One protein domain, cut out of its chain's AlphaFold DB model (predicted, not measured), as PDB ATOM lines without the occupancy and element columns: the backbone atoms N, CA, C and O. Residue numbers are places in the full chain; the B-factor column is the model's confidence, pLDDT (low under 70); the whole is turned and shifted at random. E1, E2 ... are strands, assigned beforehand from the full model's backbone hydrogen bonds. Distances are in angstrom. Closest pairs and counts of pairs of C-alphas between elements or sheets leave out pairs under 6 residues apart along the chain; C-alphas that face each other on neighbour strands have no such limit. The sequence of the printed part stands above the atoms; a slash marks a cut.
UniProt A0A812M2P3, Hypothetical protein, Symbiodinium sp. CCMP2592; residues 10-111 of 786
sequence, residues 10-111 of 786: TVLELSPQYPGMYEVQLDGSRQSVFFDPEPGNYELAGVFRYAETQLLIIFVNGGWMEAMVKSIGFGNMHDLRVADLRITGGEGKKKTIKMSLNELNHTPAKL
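Overview. This is residues 10 to 111 of the 786 residues of the protein "Hypothetical protein" of Symbiodinium sp. CCMP2592 (UniProt A0A812M2P3). Two separate sheets make two lobes along a rod: a small three-stranded sheet, E1 to E3, at one end, and a larger, strongly twisted five-stranded sheet, E4 to E8, towards the other. The long stretch of residues 36 to 54 joins them, and beyond the larger sheet the loop of residues 83 to 94 lengthens the rod, its residues 86 to 91 sticking out. The printed part has 102 residues with eight named strands, E1 to E8 in order, and no named helix; the class is all strand, with 45 residues, under half, in named elements. The sheets' orders are E1 - E2 - E3 and E7 - E6 - E5 - E4 - E8, both antiparallel. The whole is loose, with a radius of gyration of the C-alphas of 17.5 A and spans of 61 by 24 by 22 A.

Along the chain. Find C-alpha 10 at (37.880, -17.207, 13.783), where E1 begins; it runs to residue 14. E2 is residues 22 to 26 and E3 residues 32 to 35. Past the long link, find C-alpha 55 at (54.851, -18.989, -3.600): E4 runs from there to residue 60, 15.3 A. E5, residues 63 to 72, is the longest at 22.4 A and bends by 70 degrees at Val 69. E6 is residues 77 to 82, 15.1 A, and E7 residues 95 to 100, 16.3 A. E8, residues 106 to 108, ends at C-alpha 108, (54.969, -13.551, -0.468).

Arrangement. Start with E1, E2 and E3, a meander, each strand the antiparallel neighbour of the one before. In the hairpin E1 and E2, N 12 and O 23 are 2.8 A apart; in the hairpin E2 and E3, N 24 and O 33 are 2.8 A apart. These three strands are apart from E4 to E8. E4, E5, E6 and E7 form a second meander of hairpins. Look for N 58 and O 65 at 2.9 A between E4 and E5, N 81 and O 68 at 2.8 A between E5 and E6, and N 97 and O 80 at 2.8 A between E6 and E7. Edge strand E8 is antiparallel to E4 at 165 degrees, with N 57 and O 107 at 2.9 A; the other edge strand is E7.

Size, cuts and confidence. The C-alphas of Pro 19 and Gly 89, the two farthest apart, are 61.8 A apart. The printed part has no cut. The links E3 to E4 and E6 to E7 are long, and residues 39 to 44 and 86 to 91 stand free. The mean pLDDT of the printed part is 75.1; among the residues under 70 are 26 to 31, 42 to 46 and 83 to 94.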
ATOM      1  N   THR A  10      38.533 -18.202  14.638       65.44
ATOM      2  CA  THR A  10      37.880 -17.207  13.783       65.44
ATOM      3  C   THR A  10      36.533 -16.847  14.397       65.44
ATOM      4  O   THR A  10      35.700 -17.730  14.610       65.44
ATOM      5  N   VAL A  11      36.319 -15.563  14.683       71.00
ATOM      6  CA  VAL A  11      35.008 -15.043  15.090       71.00
ATOM      7  C   VAL A  11      34.065 -15.147  13.891       71.00
ATOM      8  O   VAL A  11      34.356 -14.582  12.839       71.00
ATOM      9  N   LEU A  12      32.976 -15.901  14.033       74.12
ATOM     10  CA  LEU A  12      31.971 -16.077  12.986       74.12
ATOM     11  C   LEU A  12      30.908 -14.984  13.086       74.12
ATOM     12  O   LEU A  12      30.755 -14.177  12.174       74.12
ATOM     13  N   GLU A  13      30.198 -14.947  14.212       77.75
ATOM     14  CA  GLU A  13      29.094 -14.020  14.449       77.75
ATOM     15  C   GLU A  13      28.814 -13.834  15.946       77.75
ATOM     16  O   GLU A  13      29.324 -14.562  16.799       77.75
ATOM     17  N   LEU A  14      28.019 -12.817  16.273       79.88
ATOM     18  CA  LEU A  14      27.562 -12.553  17.635       79.88
ATOM     19  C   LEU A  14      26.436 -13.541  17.967       79.88
ATOM     20  O   LEU A  14      25.485 -13.663  17.196       79.88
ATOM     21  N   SER A  15      26.543 -14.261  19.084       77.88
ATOM     22  CA  SER A  15      25.632 -15.363  19.394       77.88
ATOM     23  C   SER A  15      24.196 -14.859  19.573       77.88
ATOM     24  O   SER A  15      23.933 -14.080  20.495       77.88
ATOM     25  N   PRO A  16      23.227 -15.343  18.774       70.56
ATOM     26  CA  PRO A  16      21.821 -15.010  18.981       70.56
ATOM     27  C   PRO A  16      21.236 -15.703  20.224       70.56
ATOM     28  O   PRO A  16      20.172 -15.313  20.698       70.56
ATOM     29  N   GLN A  17      21.911 -16.736  20.749       76.12
ATOM     30  CA  GLN A  17      21.472 -17.515  21.914       76.12
ATOM     31  C   GLN A  17      22.048 -16.990  23.239       76.12
ATOM     32  O   GLN A  17      21.393 -17.125  24.271       76.12
ATOM     33  N   TYR A  18      23.240 -16.383  23.220       78.12
ATOM     34  CA  TYR A  18      23.938 -15.886  24.410       78.12
ATOM     35  C   TYR A  18      24.368 -14.422  24.208       78.12
ATOM     36  O   TYR A  18      25.393 -14.173  23.568       78.12
ATOM     37  N   PRO A  19      23.615 -13.442  24.743       74.88
ATOM     38  CA  PRO A  19      23.920 -12.023  24.573       74.88
ATOM     39  C   PRO A  19      25.333 -11.680  25.059       74.88
ATOM     40  O   PRO A  19      25.682 -11.993  26.194       74.88
ATOM     41  N   GLY A  20      26.130 -11.028  24.209       76.31
ATOM     42  CA  GLY A  20      27.505 -10.611  24.520       76.31
ATOM     43  C   GLY A  20      28.591 -11.630  24.161       76.31
ATOM     44  O   GLY A  20      29.745 -11.239  24.018       76.31
ATOM     45  N   MET A  21      28.235 -12.897  23.920       84.50
ATOM     46  CA  MET A  21      29.195 -13.907  23.472       84.50
ATOM     47  C   MET A  21      29.276 -13.987  21.951       84.50
ATOM     48  O   MET A  21      28.285 -13.829  21.240       84.50
ATOM     49  N   TYR A  22      30.459 -14.308  21.452       81.44
ATOM     50  CA  TYR A  22      30.735 -14.542  20.044       81.44
ATOM     51  C   TYR A  22      30.814 -16.035  19.767       81.44
ATOM     52  O   TYR A  22      31.409 -16.791  20.533       81.44
ATOM     53  N   GLU A  23      30.240 -16.471  18.655       81.44
ATOM     54  CA  GLU A  23      30.509 -17.796  18.127       81.44
ATOM     55  C   GLU A  23      31.888 -17.789  17.458       81.44
ATOM     56  O   GLU A  23      32.128 -17.097  16.468       81.44
ATOM     57  N   VAL A  24      32.818 -18.547  18.030       76.44
ATOM     58  CA  VAL A  24      34.205 -18.652  17.581       76.44
ATOM     59  C   VAL A  24      34.470 -20.074  17.116       76.44
ATOM     60  O   VAL A  24      34.324 -21.038  17.869       76.44
ATOM     61  N   GLN A  25      34.901 -20.227  15.869       70.88
ATOM     62  CA  GLN A  25      35.378 -21.510  15.370       70.88
ATOM     63  C   GLN A  25      36.866 -21.650  15.674       70.88
ATOM     64  O   GLN A  25      37.684 -20.902  15.142       70.88
ATOM     65  N   LEU A  26      37.215 -22.604  16.539       64.31
ATOM     66  CA  LEU A  26      38.608 -22.880  16.885       64.31
ATOM     67  C   LEU A  26      39.341 -23.547  15.718       64.31
ATOM     68  O   LEU A  26      38.832 -24.487  15.098       64.31
ATOM     69  N   ASP A  27      40.572 -23.113  15.466       52.78
ATOM     70  CA  ASP A  27      41.408 -23.656  14.403       52.78
ATOM     71  C   ASP A  27      41.665 -25.157  14.614       52.78
ATOM     72  O   ASP A  27      42.082 -25.607  15.682       52.78
ATOM     73  N   GLY A  28      41.409 -25.961  13.577       51.03
ATOM     74  CA  GLY A  28      41.560 -27.420  13.617       51.03
ATOM     75  C   GLY A  28      40.354 -28.179  14.185       51.03
ATOM     76  O   GLY A  28      40.362 -29.411  14.177       51.03
ATOM     77  N   SER A  29      39.300 -27.475  14.609       58.31
ATOM     78  CA  SER A  29      38.025 -28.049  15.034       58.31
ATOM     79  C   SER A  29      36.918 -27.718  14.031       58.31
ATOM     80  O   SER A  29      36.847 -26.619  13.495       58.31
ATOM     81  N   ARG A  30      36.005 -28.669  13.789       59.75
ATOM     82  CA  ARG A  30      34.747 -28.386  13.069       59.75
ATOM     83  C   ARG A  30      33.669 -27.796  13.978       59.75
ATOM     84  O   ARG A  30      32.645 -27.355  13.475       59.75
ATOM     85  N   GLN A  31      33.880 -27.831  15.291       61.47
ATOM     86  CA  GLN A  31      32.936 -27.330  16.282       61.47
ATOM     87  C   GLN A  31      33.229 -25.862  16.584       61.47
ATOM     88  O   GLN A  31      34.384 -25.497  16.815       61.47
ATOM     89  N   SER A  32      32.177 -25.052  16.594       71.31
ATOM     90  CA  SER A  32      32.196 -23.700  17.132       71.31
ATOM     91  C   SER A  32      32.038 -23.718  18.653       71.31
ATOM     92  O   SER A  32      31.494 -24.656  19.243       71.31
ATOM     93  N   VAL A  33      32.575 -22.690  19.301       81.50
ATOM     94  CA  VAL A  33      32.543 -22.484  20.749       81.50
ATOM     95  C   VAL A  33      32.088 -21.053  21.004       81.50
ATOM     96  O   VAL A  33      32.481 -20.148  20.277       81.50
ATOM     97  N   PHE A  34      31.276 -20.833  22.034       83.62
ATOM     98  CA  PHE A  34      30.915 -19.480  22.449       83.62
ATOM     99  C   PHE A  34      32.021 -18.886  23.322       83.62
ATOM    100  O   PHE A  34      32.486 -19.527  24.267       83.62
ATOM    101  N   PHE A  35      32.454 -17.681  22.972       82.75
ATOM    102  CA  PHE A  35      33.547 -16.962  23.604       82.75
ATOM    103  C   PHE A  35      33.070 -15.593  24.078       82.75
ATOM    104  O   PHE A  35      32.461 -14.850  23.310       82.75
ATOM    105  N   ASP A  36      33.370 -15.262  25.328       83.56
ATOM    106  CA  ASP A  36      33.099 -13.952  25.911       83.56
ATOM    107  C   ASP A  36      34.392 -13.117  25.906       83.56
ATOM    108  O   ASP A  36      35.330 -13.462  26.636       83.56
ATOM    109  N   PRO A  37      34.509 -12.090  25.044       76.69
ATOM    110  CA  PRO A  37      35.717 -11.286  24.938       76.69
ATOM    111  C   PRO A  37      35.808 -10.290  26.098       76.69
ATOM    112  O   PRO A  37      35.290  -9.176  26.030       76.69
ATOM    113  N   GLU A  38      36.555 -10.656  27.135       78.00
ATOM    114  CA  GLU A  38      36.947  -9.747  28.208       78.00
ATOM    115  C   GLU A  38      38.330  -9.145  27.906       78.00
ATOM    116  O   GLU A  38      39.205  -9.826  27.359       78.00
ATOM    117  N   PRO A  39      38.591  -7.879  28.275       69.06
ATOM    118  CA  PRO A  39      39.926  -7.300  28.159       69.06
ATOM    119  C   PRO A  39      40.983  -8.196  28.830       69.06
ATOM    120  O   PRO A  39      40.954  -8.405  30.041       69.06
ATOM    121  N   GLY A  40      41.920  -8.726  28.039       66.06
ATOM    122  CA  GLY A  40      43.010  -9.586  28.515       66.06
ATOM    123  C   GLY A  40      42.789 -11.097  28.380       66.06
ATOM    124  O   GLY A  40      43.724 -11.847  28.659       66.06
ATOM    125  N   ASN A  41      41.616 -11.564  27.927       71.12
ATOM    126  CA  ASN A  41      41.372 -12.990  27.649       71.12
ATOM    127  C   ASN A  41      41.448 -13.362  26.147       71.12
ATOM    128  O   ASN A  41      41.299 -14.535  25.800       71.12
ATOM    129  N   TYR A  42      41.739 -12.389  25.275       66.00
ATOM    130  CA  TYR A  42      42.014 -12.564  23.846       66.00
ATOM    131  C   TYR A  42      43.091 -11.593  23.353       66.00
ATOM    132  O   TYR A  42      43.315 -10.535  23.939       66.00
ATOM    133  N   GLU A  43      43.716 -11.942  22.230       60.38
ATOM    134  CA  GLU A  43      44.577 -11.060  21.445       60.38
ATOM    135  C   GLU A  43      44.136 -11.174  19.981       60.38
ATOM    136  O   GLU A  43      43.930 -12.279  19.471       60.38
ATOM    137  N   LEU A  44      43.908 -10.039  19.316       61.28
ATOM    138  CA  LEU A  44      43.536 -10.034  17.903       61.28
ATOM    139  C   LEU A  44      44.755 -10.455  17.081       61.28
ATOM    140  O   LEU A  44      45.755  -9.745  17.047       61.28
ATOM    141  N   ALA A  45      44.664 -11.598  16.407       61.59
ATOM    142  CA  ALA A  45      45.698 -12.072  15.498       61.59
ATOM    143  C   ALA A  45      45.314 -11.771  14.043       61.59
ATOM    144  O   ALA A  45      44.163 -11.961  13.642       61.59
ATOM    145  N   GLY A  46      46.287 -11.347  13.234       64.94
ATOM    146  CA  GLY A  46      46.092 -11.182  11.795       64.94
ATOM    147  C   GLY A  46      45.634 -12.483  11.128       64.94
ATOM    148  O   GLY A  46      46.125 -13.567  11.447       64.94
ATOM    149  N   VAL A  47      44.693 -12.386  10.187       71.56
ATOM    150  CA  VAL A  47      44.213 -13.529   9.399       71.56
ATOM    151  C   VAL A  47      44.987 -13.584   8.083       71.56
ATOM    152  O   VAL A  47      44.824 -12.723   7.221       71.56
ATOM    153  N   PHE A  48      45.812 -14.614   7.901       79.12
ATOM    154  CA  PHE A  48      46.624 -14.799   6.696       79.12
ATOM    155  C   PHE A  48      45.965 -15.812   5.768       79.12
ATOM    156  O   PHE A  48      45.663 -16.936   6.175       79.12
ATOM    157  N   ARG A  49      45.725 -15.427   4.513       81.19
ATOM    158  CA  ARG A  49      45.139 -16.302   3.490       81.19
ATOM    159  C   ARG A  49      45.904 -16.140   2.188       81.19
ATOM    160  O   ARG A  49      45.896 -15.071   1.587       81.19
ATOM    161  N   TYR A  50      46.544 -17.219   1.758       85.50
ATOM    162  CA  TYR A  50      47.278 -17.274   0.499       85.50
ATOM    163  C   TYR A  50      46.618 -18.238  -0.467       85.50
ATOM    164  O   TYR A  50      46.176 -19.311  -0.063       85.50
ATOM    165  N   ALA A  51      46.567 -17.866  -1.744       84.00
ATOM    166  CA  ALA A  51      45.938 -18.690  -2.764       84.00
ATOM    167  C   ALA A  51      46.672 -20.030  -2.919       84.00
ATOM    168  O   ALA A  51      47.892 -20.118  -2.754       84.00
ATOM    169  N   GLU A  52      45.939 -21.081  -3.287       83.06
ATOM    170  CA  GLU A  52      46.563 -22.339  -3.690       83.06
ATOM    171  C   GLU A  52      47.550 -22.075  -4.833       83.06
ATOM    172  O   GLU A  52      47.282 -21.270  -5.722       83.06
ATOM    173  N   THR A  53      48.707 -22.736  -4.801       86.25
ATOM    174  CA  THR A  53      49.863 -22.540  -5.697       86.25
ATOM    175  C   THR A  53      50.681 -21.260  -5.495       86.25
ATOM    176  O   THR A  53      51.734 -21.121  -6.123       86.25
ATOM    177  N   GLN A  54      50.292 -20.365  -4.581       89.81
ATOM    178  CA  GLN A  54      51.082 -19.172  -4.274       89.81
ATOM    179  C   GLN A  54      52.446 -19.538  -3.670       89.81
ATOM    180  O   GLN A  54      52.557 -20.429  -2.822       89.81
ATOM    181  N   LEU A  55      53.493 -18.839  -4.115       90.81
ATOM    182  CA  LEU A  55      54.851 -18.989  -3.600       90.81
ATOM    183  C   LEU A  55      55.069 -18.075  -2.393       90.81
ATOM    184  O   LEU A  55      54.790 -16.874  -2.445       90.81
ATOM    185  N   LEU A  56      55.614 -18.650  -1.329       91.62
ATOM    186  CA  LEU A  56      55.923 -17.995  -0.066       91.62
ATOM    187  C   LEU A  56      57.384 -18.242   0.310       91.62
ATOM    188  O   LEU A  56      57.967 -19.276  -0.021       91.62
ATOM    189  N   ILE A  57      57.951 -17.304   1.056       90.94
ATOM    190  CA  ILE A  57      59.171 -17.513   1.830       90.94
ATOM    191  C   ILE A  57      58.750 -17.647   3.288       90.94
ATOM    192  O   ILE A  57      58.149 -16.728   3.838       90.94
ATOM    193  N   ILE A  58      59.032 -18.797   3.896       90.38
ATOM    194  CA  ILE A  58      58.615 -19.136   5.261       90.38
ATOM    195  C   ILE A  58      59.817 -19.345   6.172       90.38
ATOM    196  O   ILE A  58      60.877 -19.776   5.723       90.38
ATOM    197  N   PHE A  59      59.649 -19.058   7.454       87.75
ATOM    198  CA  PHE A  59      60.662 -19.239   8.479       87.75
ATOM    199  C   PHE A  59      60.364 -20.499   9.297       87.75
ATOM    200  O   PHE A  59      59.377 -20.548  10.026       87.75
ATOM    201  N   VAL A  60      61.205 -21.528   9.164       85.00
ATOM    202  CA  VAL A  60      61.023 -22.835   9.813       85.00
ATOM    203  C   VAL A  60      62.378 -23.414  10.217       85.00
ATOM    204  O   VAL A  60      63.327 -23.384   9.433       85.00
ATOM    205  N   ASN A  61      62.466 -24.004  11.415       79.19
ATOM    206  CA  ASN A  61      63.664 -24.683  11.927       79.19
ATOM    207  C   ASN A  61      64.912 -23.783  11.929       79.19
ATOM    208  O   ASN A  61      66.000 -24.209  11.534       79.19
ATOM    209  N   GLY A  62      64.753 -22.522  12.337       78.56
ATOM    210  CA  GLY A  62      65.872 -21.581  12.394       78.56
ATOM    211  C   GLY A  62      66.277 -20.942  11.056       78.56
ATOM    212  O   GLY A  62      67.248 -20.192  11.036       78.56
ATOM    213  N   GLY A  63      65.573 -21.198   9.944       84.94
ATOM    214  CA  GLY A  63      65.959 -20.685   8.624       84.94
ATOM    215  C   GLY A  63      64.791 -20.311   7.711       84.94
ATOM    216  O   GLY A  63      63.669 -20.783   7.876       84.94
ATOM    217  N   TRP A  64      65.074 -19.459   6.724       87.31
ATOM    218  CA  TRP A  64      64.123 -19.113   5.667       87.31
ATOM    219  C   TRP A  64      64.163 -20.151   4.548       87.31
ATOM    220  O   TRP A  64      65.241 -20.563   4.125       87.31
ATOM    221  N   MET A  65      62.995 -20.565   4.065       88.25
ATOM    222  CA  MET A  65      62.840 -21.565   3.012       88.25
ATOM    223  C   MET A  65      61.740 -21.176   2.030       88.25
ATOM    224  O   MET A  65      60.794 -20.468   2.374       88.25
ATOM    225  N   GLU A  66      61.855 -21.676   0.804       89.69
ATOM    226  CA  GLU A  66      60.811 -21.540  -0.207       89.69
ATOM    227  C   GLU A  66      59.696 -22.557   0.027       89.69
ATOM    228  O   GLU A  66      59.941 -23.750   0.236       89.69
ATOM    229  N   ALA A  67      58.458 -22.088  -0.059       90.12
ATOM    230  CA  ALA A  67      57.276 -22.910   0.089       90.12
ATOM    231  C   ALA A  67      56.225 -22.560  -0.961       90.12
ATOM    232  O   ALA A  67      56.080 -21.413  -1.372       90.12
ATOM    233  N   MET A  68      55.454 -23.559  -1.371       90.38
ATOM    234  CA  MET A  68      54.275 -23.381  -2.211       90.38
ATOM    235  C   MET A  68      53.036 -23.807  -1.436       90.38
ATOM    236  O   MET A  68      52.997 -24.915  -0.889       90.38
ATOM    237  N   VAL A  69      52.014 -22.957  -1.422       89.06
ATOM    238  CA  VAL A  69      50.733 -23.264  -0.781       89.06
ATOM    239  C   VAL A  69      50.051 -24.399  -1.537       89.06
ATOM    240  O   VAL A  69      49.830 -24.315  -2.744       89.06
ATOM    241  N   LYS A  70      49.743 -25.489  -0.833       88.12
ATOM    242  CA  LYS A  70      49.018 -26.635  -1.388       88.12
ATOM    243  C   LYS A  70      47.524 -26.525  -1.116       88.12
ATOM    244  O   LYS A  70      46.741 -26.769  -2.020       88.12
ATOM    245  N   SER A  71      47.165 -26.206   0.121       81.81
ATOM    246  CA  SER A  71      45.786 -26.000   0.558       81.81
ATOM    247  C   SER A  71      45.773 -25.153   1.826       81.81
ATOM    248  O   SER A  71      46.718 -25.194   2.622       81.81
ATOM    249  N   ILE A  72      44.695 -24.402   2.016       78.06
ATOM    250  CA  ILE A  72      44.463 -23.585   3.209       78.06
ATOM    251  C   ILE A  72      43.684 -24.436   4.219       78.06
ATOM    252  O   ILE A  72      42.707 -25.096   3.864       78.06
ATOM    253  N   GLY A  73      44.160 -24.479   5.460       68.00
ATOM    254  CA  GLY A  73      43.481 -25.121   6.579       68.00
ATOM    255  C   GLY A  73      42.503 -24.175   7.280       68.00
ATOM    256  O   GLY A  73      42.113 -23.138   6.749       68.00
ATOM    257  N   PHE A  74      42.099 -24.538   8.497       65.69
ATOM    258  CA  PHE A  74      41.311 -23.654   9.359       65.69
ATOM    259  C   PHE A  74      42.216 -22.605  10.016       65.69
ATOM    260  O   PHE A  74      43.336 -22.929  10.421       65.69
ATOM    261  N   GLY A  75      41.732 -21.365  10.093       68.12
ATOM    262  CA  GLY A  75      42.523 -20.224  10.550       68.12
ATOM    263  C   GLY A  75      43.817 -20.053   9.769       68.12
ATOM    264  O   GLY A  75      43.839 -20.240   8.557       68.12
ATOM    265  N   ASN A  76      44.910 -19.700  10.442       77.25
ATOM    266  CA  ASN A  76      46.187 -19.416   9.772       77.25
ATOM    267  C   ASN A  76      46.992 -20.666   9.385       77.25
ATOM    268  O   ASN A  76      48.132 -20.559   8.919       77.25
ATOM    269  N   MET A  77      46.420 -21.859   9.539       79.38
ATOM    270  CA  MET A  77      47.064 -23.110   9.150       79.38
ATOM    271  C   MET A  77      47.129 -23.256   7.632       79.38
ATOM    272  O   MET A  77      46.120 -23.166   6.941       79.38
ATOM    273  N   HIS A  78      48.314 -23.564   7.114       85.38
ATOM    274  CA  HIS A  78      48.541 -23.841   5.700       85.38
ATOM    275  C   HIS A  78      49.283 -25.168   5.529       85.38
ATOM    276  O   HIS A  78      50.235 -25.473   6.256       85.38
ATOM    277  N   ASP A  79      48.867 -25.945   4.528       86.94
ATOM    278  CA  ASP A  79      49.622 -27.097   4.049       86.94
ATOM    279  C   ASP A  79      50.581 -26.604   2.961       86.94
ATOM    280  O   ASP A  79      50.168 -26.156   1.889       86.94
ATOM    281  N   LEU A  80      51.878 -26.681   3.238       88.31
ATOM    282  CA  LEU A  80      52.929 -26.089   2.420       88.31
ATOM    283  C   LEU A  80      53.834 -27.173   1.842       88.31
ATOM    284  O   LEU A  80      54.289 -28.075   2.545       88.31
ATOM    285  N   ARG A  81      54.123 -27.088   0.543       88.25
ATOM    286  CA  ARG A  81      55.138 -27.912  -0.123       88.25
ATOM    287  C   ARG A  81      56.472 -27.182  -0.084       88.25
ATOM    288  O   ARG A  81      56.584 -26.114  -0.676       88.25
ATOM    289  N   VAL A  82      57.464 -27.778   0.566       84.38
ATOM    290  CA  VAL A  82      58.820 -27.222   0.686       84.38
ATOM    291  C   VAL A  82      59.784 -28.049  -0.162       84.38
ATOM    292  O   VAL A  82      59.647 -29.274  -0.263       84.38
ATOM    293  N   ALA A  83      60.739 -27.380  -0.804       66.06
ATOM    294  CA  ALA A  83      61.840 -28.038  -1.497       66.06
ATOM    295  C   ALA A  83      62.939 -28.403  -0.480       66.06
ATOM    296  O   ALA A  83      63.525 -27.517   0.137       66.06
ATOM    297  N   ASP A  84      63.206 -29.696  -0.274       51.44
ATOM    298  CA  ASP A  84      64.317 -30.152   0.577       51.44
ATOM    299  C   ASP A  84      65.656 -29.851  -0.122       51.44
ATOM    300  O   ASP A  84      65.954 -30.420  -1.170       51.44
ATOM    301  N   LEU A  85      66.479 -28.976   0.463       48.34
ATOM    302  CA  LEU A  85      67.831 -28.639  -0.021       48.34
ATOM    303  C   LEU A  85      68.949 -29.230   0.860       48.34
ATOM    304  O   LEU A  85      70.054 -28.697   0.913       48.34
ATOM    305  N   ARG A  86      68.695 -30.335   1.575       42.62
ATOM    306  CA  ARG A  86      69.701 -30.959   2.462       42.62
ATOM    307  C   ARG A  86      70.105 -32.392   2.122       42.62
ATOM    308  O   ARG A  86      70.595 -33.093   2.998       42.62
ATOM    309  N   ILE A  87      69.987 -32.819   0.866       37.06
ATOM    310  CA  ILE A  87      70.723 -34.003   0.394       37.06
ATOM    311  C   ILE A  87      71.337 -33.689  -0.969       37.06
ATOM    312  O   ILE A  87      70.688 -33.748  -2.010       37.06
ATOM    313  N   THR A  88      72.624 -33.349  -0.953       36.00
ATOM    314  CA  THR A  88      73.505 -33.511  -2.106       36.00
ATOM    315  C   THR A  88      73.475 -34.983  -2.520       36.00
ATOM    316  O   THR A  88      74.065 -35.824  -1.848       36.00
ATOM    317  N   GLY A  89      72.758 -35.292  -3.601       37.56
ATOM    318  CA  GLY A  89      72.727 -36.624  -4.210       37.56
ATOM    319  C   GLY A  89      71.510 -37.470  -3.829       37.56
ATOM    320  O   GLY A  89      71.614 -38.410  -3.050       37.56
ATOM    321  N   GLY A  90      70.357 -37.167  -4.423       36.25
ATOM    322  CA  GLY A  90      69.174 -38.030  -4.400       36.25
ATOM    323  C   GLY A  90      67.926 -37.243  -4.778       36.25
ATOM    324  O   GLY A  90      67.703 -36.169  -4.228       36.25
ATOM    325  N   GLU A  91      67.141 -37.741  -5.736       40.75
ATOM    326  CA  GLU A  91      65.904 -37.117  -6.231       40.75
ATOM    327  C   GLU A  91      65.053 -36.536  -5.086       40.75
ATOM    328  O   GLU A  91      64.531 -37.260  -4.235       40.75
ATOM    329  N   GLY A  92      64.950 -35.203  -5.046       45.12
ATOM    330  CA  GLY A  92      64.345 -34.466  -3.940       45.12
ATOM    331  C   GLY A  92      62.872 -34.822  -3.747       45.12
ATOM    332  O   GLY A  92      61.999 -34.365  -4.490       45.12
ATOM    333  N   LYS A  93      62.569 -35.616  -2.715       50.72
ATOM    334  CA  LYS A  93      61.192 -35.856  -2.275       50.72
ATOM    335  C   LYS A  93      60.605 -34.542  -1.759       50.72
ATOM    336  O   LYS A  93      61.004 -34.042  -0.715       50.72
ATOM    337  N   LYS A  94      59.624 -33.992  -2.480       59.97
ATOM    338  CA  LYS A  94      58.840 -32.826  -2.044       59.97
ATOM    339  C   LYS A  94      58.138 -33.157  -0.725       59.97
ATOM    340  O   LYS A  94      57.210 -33.968  -0.707       59.97
ATOM    341  N   LYS A  95      58.563 -32.534   0.374       76.44
ATOM    342  CA  LYS A  95      57.961 -32.726   1.697       76.44
ATOM    343  C   LYS A  95      56.812 -31.735   1.875       76.44
ATOM    344  O   LYS A  95      56.939 -30.556   1.555       76.44
ATOM    345  N   THR A  96      55.667 -32.225   2.347       83.44
ATOM    346  CA  THR A  96      54.553 -31.355   2.752       83.44
ATOM    347  C   THR A  96      54.651 -31.137   4.256       83.44
ATOM    348  O   THR A  96      54.739 -32.110   5.003       83.44
ATOM    349  N   ILE A  97      54.654 -29.882   4.691       86.75
ATOM    350  CA  ILE A  97      54.616 -29.488   6.099       86.75
ATOM    351  C   ILE A  97      53.310 -28.751   6.380       86.75
ATOM    352  O   ILE A  97      52.788 -28.058   5.511       86.75
ATOM    353  N   LYS A  98      52.784 -28.910   7.592       84.62
ATOM    354  CA  LYS A  98      51.660 -28.113   8.086       84.62
ATOM    355  C   LYS A  98      52.211 -27.033   8.995       84.62
ATOM    356  O   LYS A  98      52.988 -27.355   9.892       84.62
ATOM    357  N   MET A  99      51.834 -25.787   8.760       83.38
ATOM    358  CA  MET A  99      52.383 -24.652   9.493       83.38
ATOM    359  C   MET A  99      51.295 -23.617   9.769       83.38
ATOM    360  O   MET A  99      50.523 -23.293   8.871       83.38
ATOM    361  N   SER A 100      51.257 -23.097  10.996       83.50
ATOM    362  CA  SER A 100      50.468 -21.906  11.316       83.50
ATOM    363  C   SER A 100      51.263 -20.665  10.926       83.50
ATOM    364  O   SER A 100      52.394 -20.481  11.386       83.50
ATOM    365  N   LEU A 101      50.703 -19.836  10.051       85.31
ATOM    366  CA  LEU A 101      51.319 -18.578   9.650       85.31
ATOM    367  C   LEU A 101      51.053 -17.496  10.705       85.31
ATOM    368  O   LEU A 101      49.938 -17.353  11.202       85.31
ATOM    369  N   ASN A 102      52.087 -16.739  11.048       82.81
ATOM    370  CA  ASN A 102      52.036 -15.604  11.968       82.81
ATOM    371  C   ASN A 102      52.734 -14.394  11.331       82.81
ATOM    372  O   ASN A 102      53.415 -14.541  10.321       82.81
ATOM    373  N   GLU A 103      52.638 -13.215  11.937       79.06
ATOM    374  CA  GLU A 103      53.176 -11.958  11.387       79.06
ATOM    375  C   GLU A 103      54.683 -11.954  11.059       79.06
ATOM    376  O   GLU A 103      55.150 -11.095  10.313       79.06
ATOM    377  N   LEU A 104      55.468 -12.893  11.598       82.69
ATOM    378  CA  LEU A 104      56.935 -12.869  11.562       82.69
ATOM    379  C   LEU A 104      57.567 -14.034  10.797       82.69
ATOM    380  O   LEU A 104      58.792 -14.043  10.605       82.69
ATOM    381  N   ASN A 105      56.767 -15.032  10.410       86.81
ATOM    382  CA  ASN A 105      57.258 -16.309   9.900       86.81
ATOM    383  C   ASN A 105      57.014 -16.540   8.406       86.81
ATOM    384  O   ASN A 105      57.332 -17.620   7.910       86.81
ATOM    385  N   HIS A 106      56.474 -15.562   7.678       88.69
ATOM    386  CA  HIS A 106      56.185 -15.722   6.257       88.69
ATOM    387  C   HIS A 106      56.180 -14.396   5.488       88.69
ATOM    388  O   HIS A 106      56.106 -13.318   6.067       88.69
ATOM    389  N   THR A 107      56.287 -14.483   4.163       90.62
ATOM    390  CA  THR A 107      56.072 -13.371   3.225       90.62
ATOM    391  C   THR A 107      55.808 -13.918   1.815       90.62
ATOM    392  O   THR A 107      56.323 -14.994   1.479       90.62
ATOM    393  N   PRO A 108      55.043 -13.223   0.952       90.38
ATOM    394  CA  PRO A 108      54.969 -13.551  -0.468       90.38
ATOM    395  C   PRO A 108      56.350 -13.568  -1.135       90.38
ATOM    396  O   PRO A 108      57.152 -12.645  -0.975       90.38
ATOM    397  N   ALA A 109      56.628 -14.606  -1.923       89.38
ATOM    398  CA  ALA A 109      57.891 -14.728  -2.642       89.38
ATOM    399  C   ALA A 109      57.845 -13.941  -3.963       89.38
ATOM    400  O   ALA A 109      57.444 -14.475  -4.997       89.38
ATOM    401  N   LYS A 110      58.284 -12.674  -3.946       88.88
ATOM    402  CA  LYS A 110      58.564 -11.912  -5.179       88.88
ATOM    403  C   LYS A 110      59.898 -12.332  -5.814       88.88
ATOM    404  O   LYS A 110      60.057 -12.298  -7.032       88.88
ATOM    405  N   LEU A 111      60.851 -12.765  -4.991       88.50
ATOM    406  CA  LEU A 111      62.146 -13.315  -5.373       88.50
ATOM    407  C   LEU A 111      62.328 -14.702  -4.762       88.50
ATOM    408  O   LEU A 111      62.061 -14.921  -3.577       88.50
TER     409      LEU A 111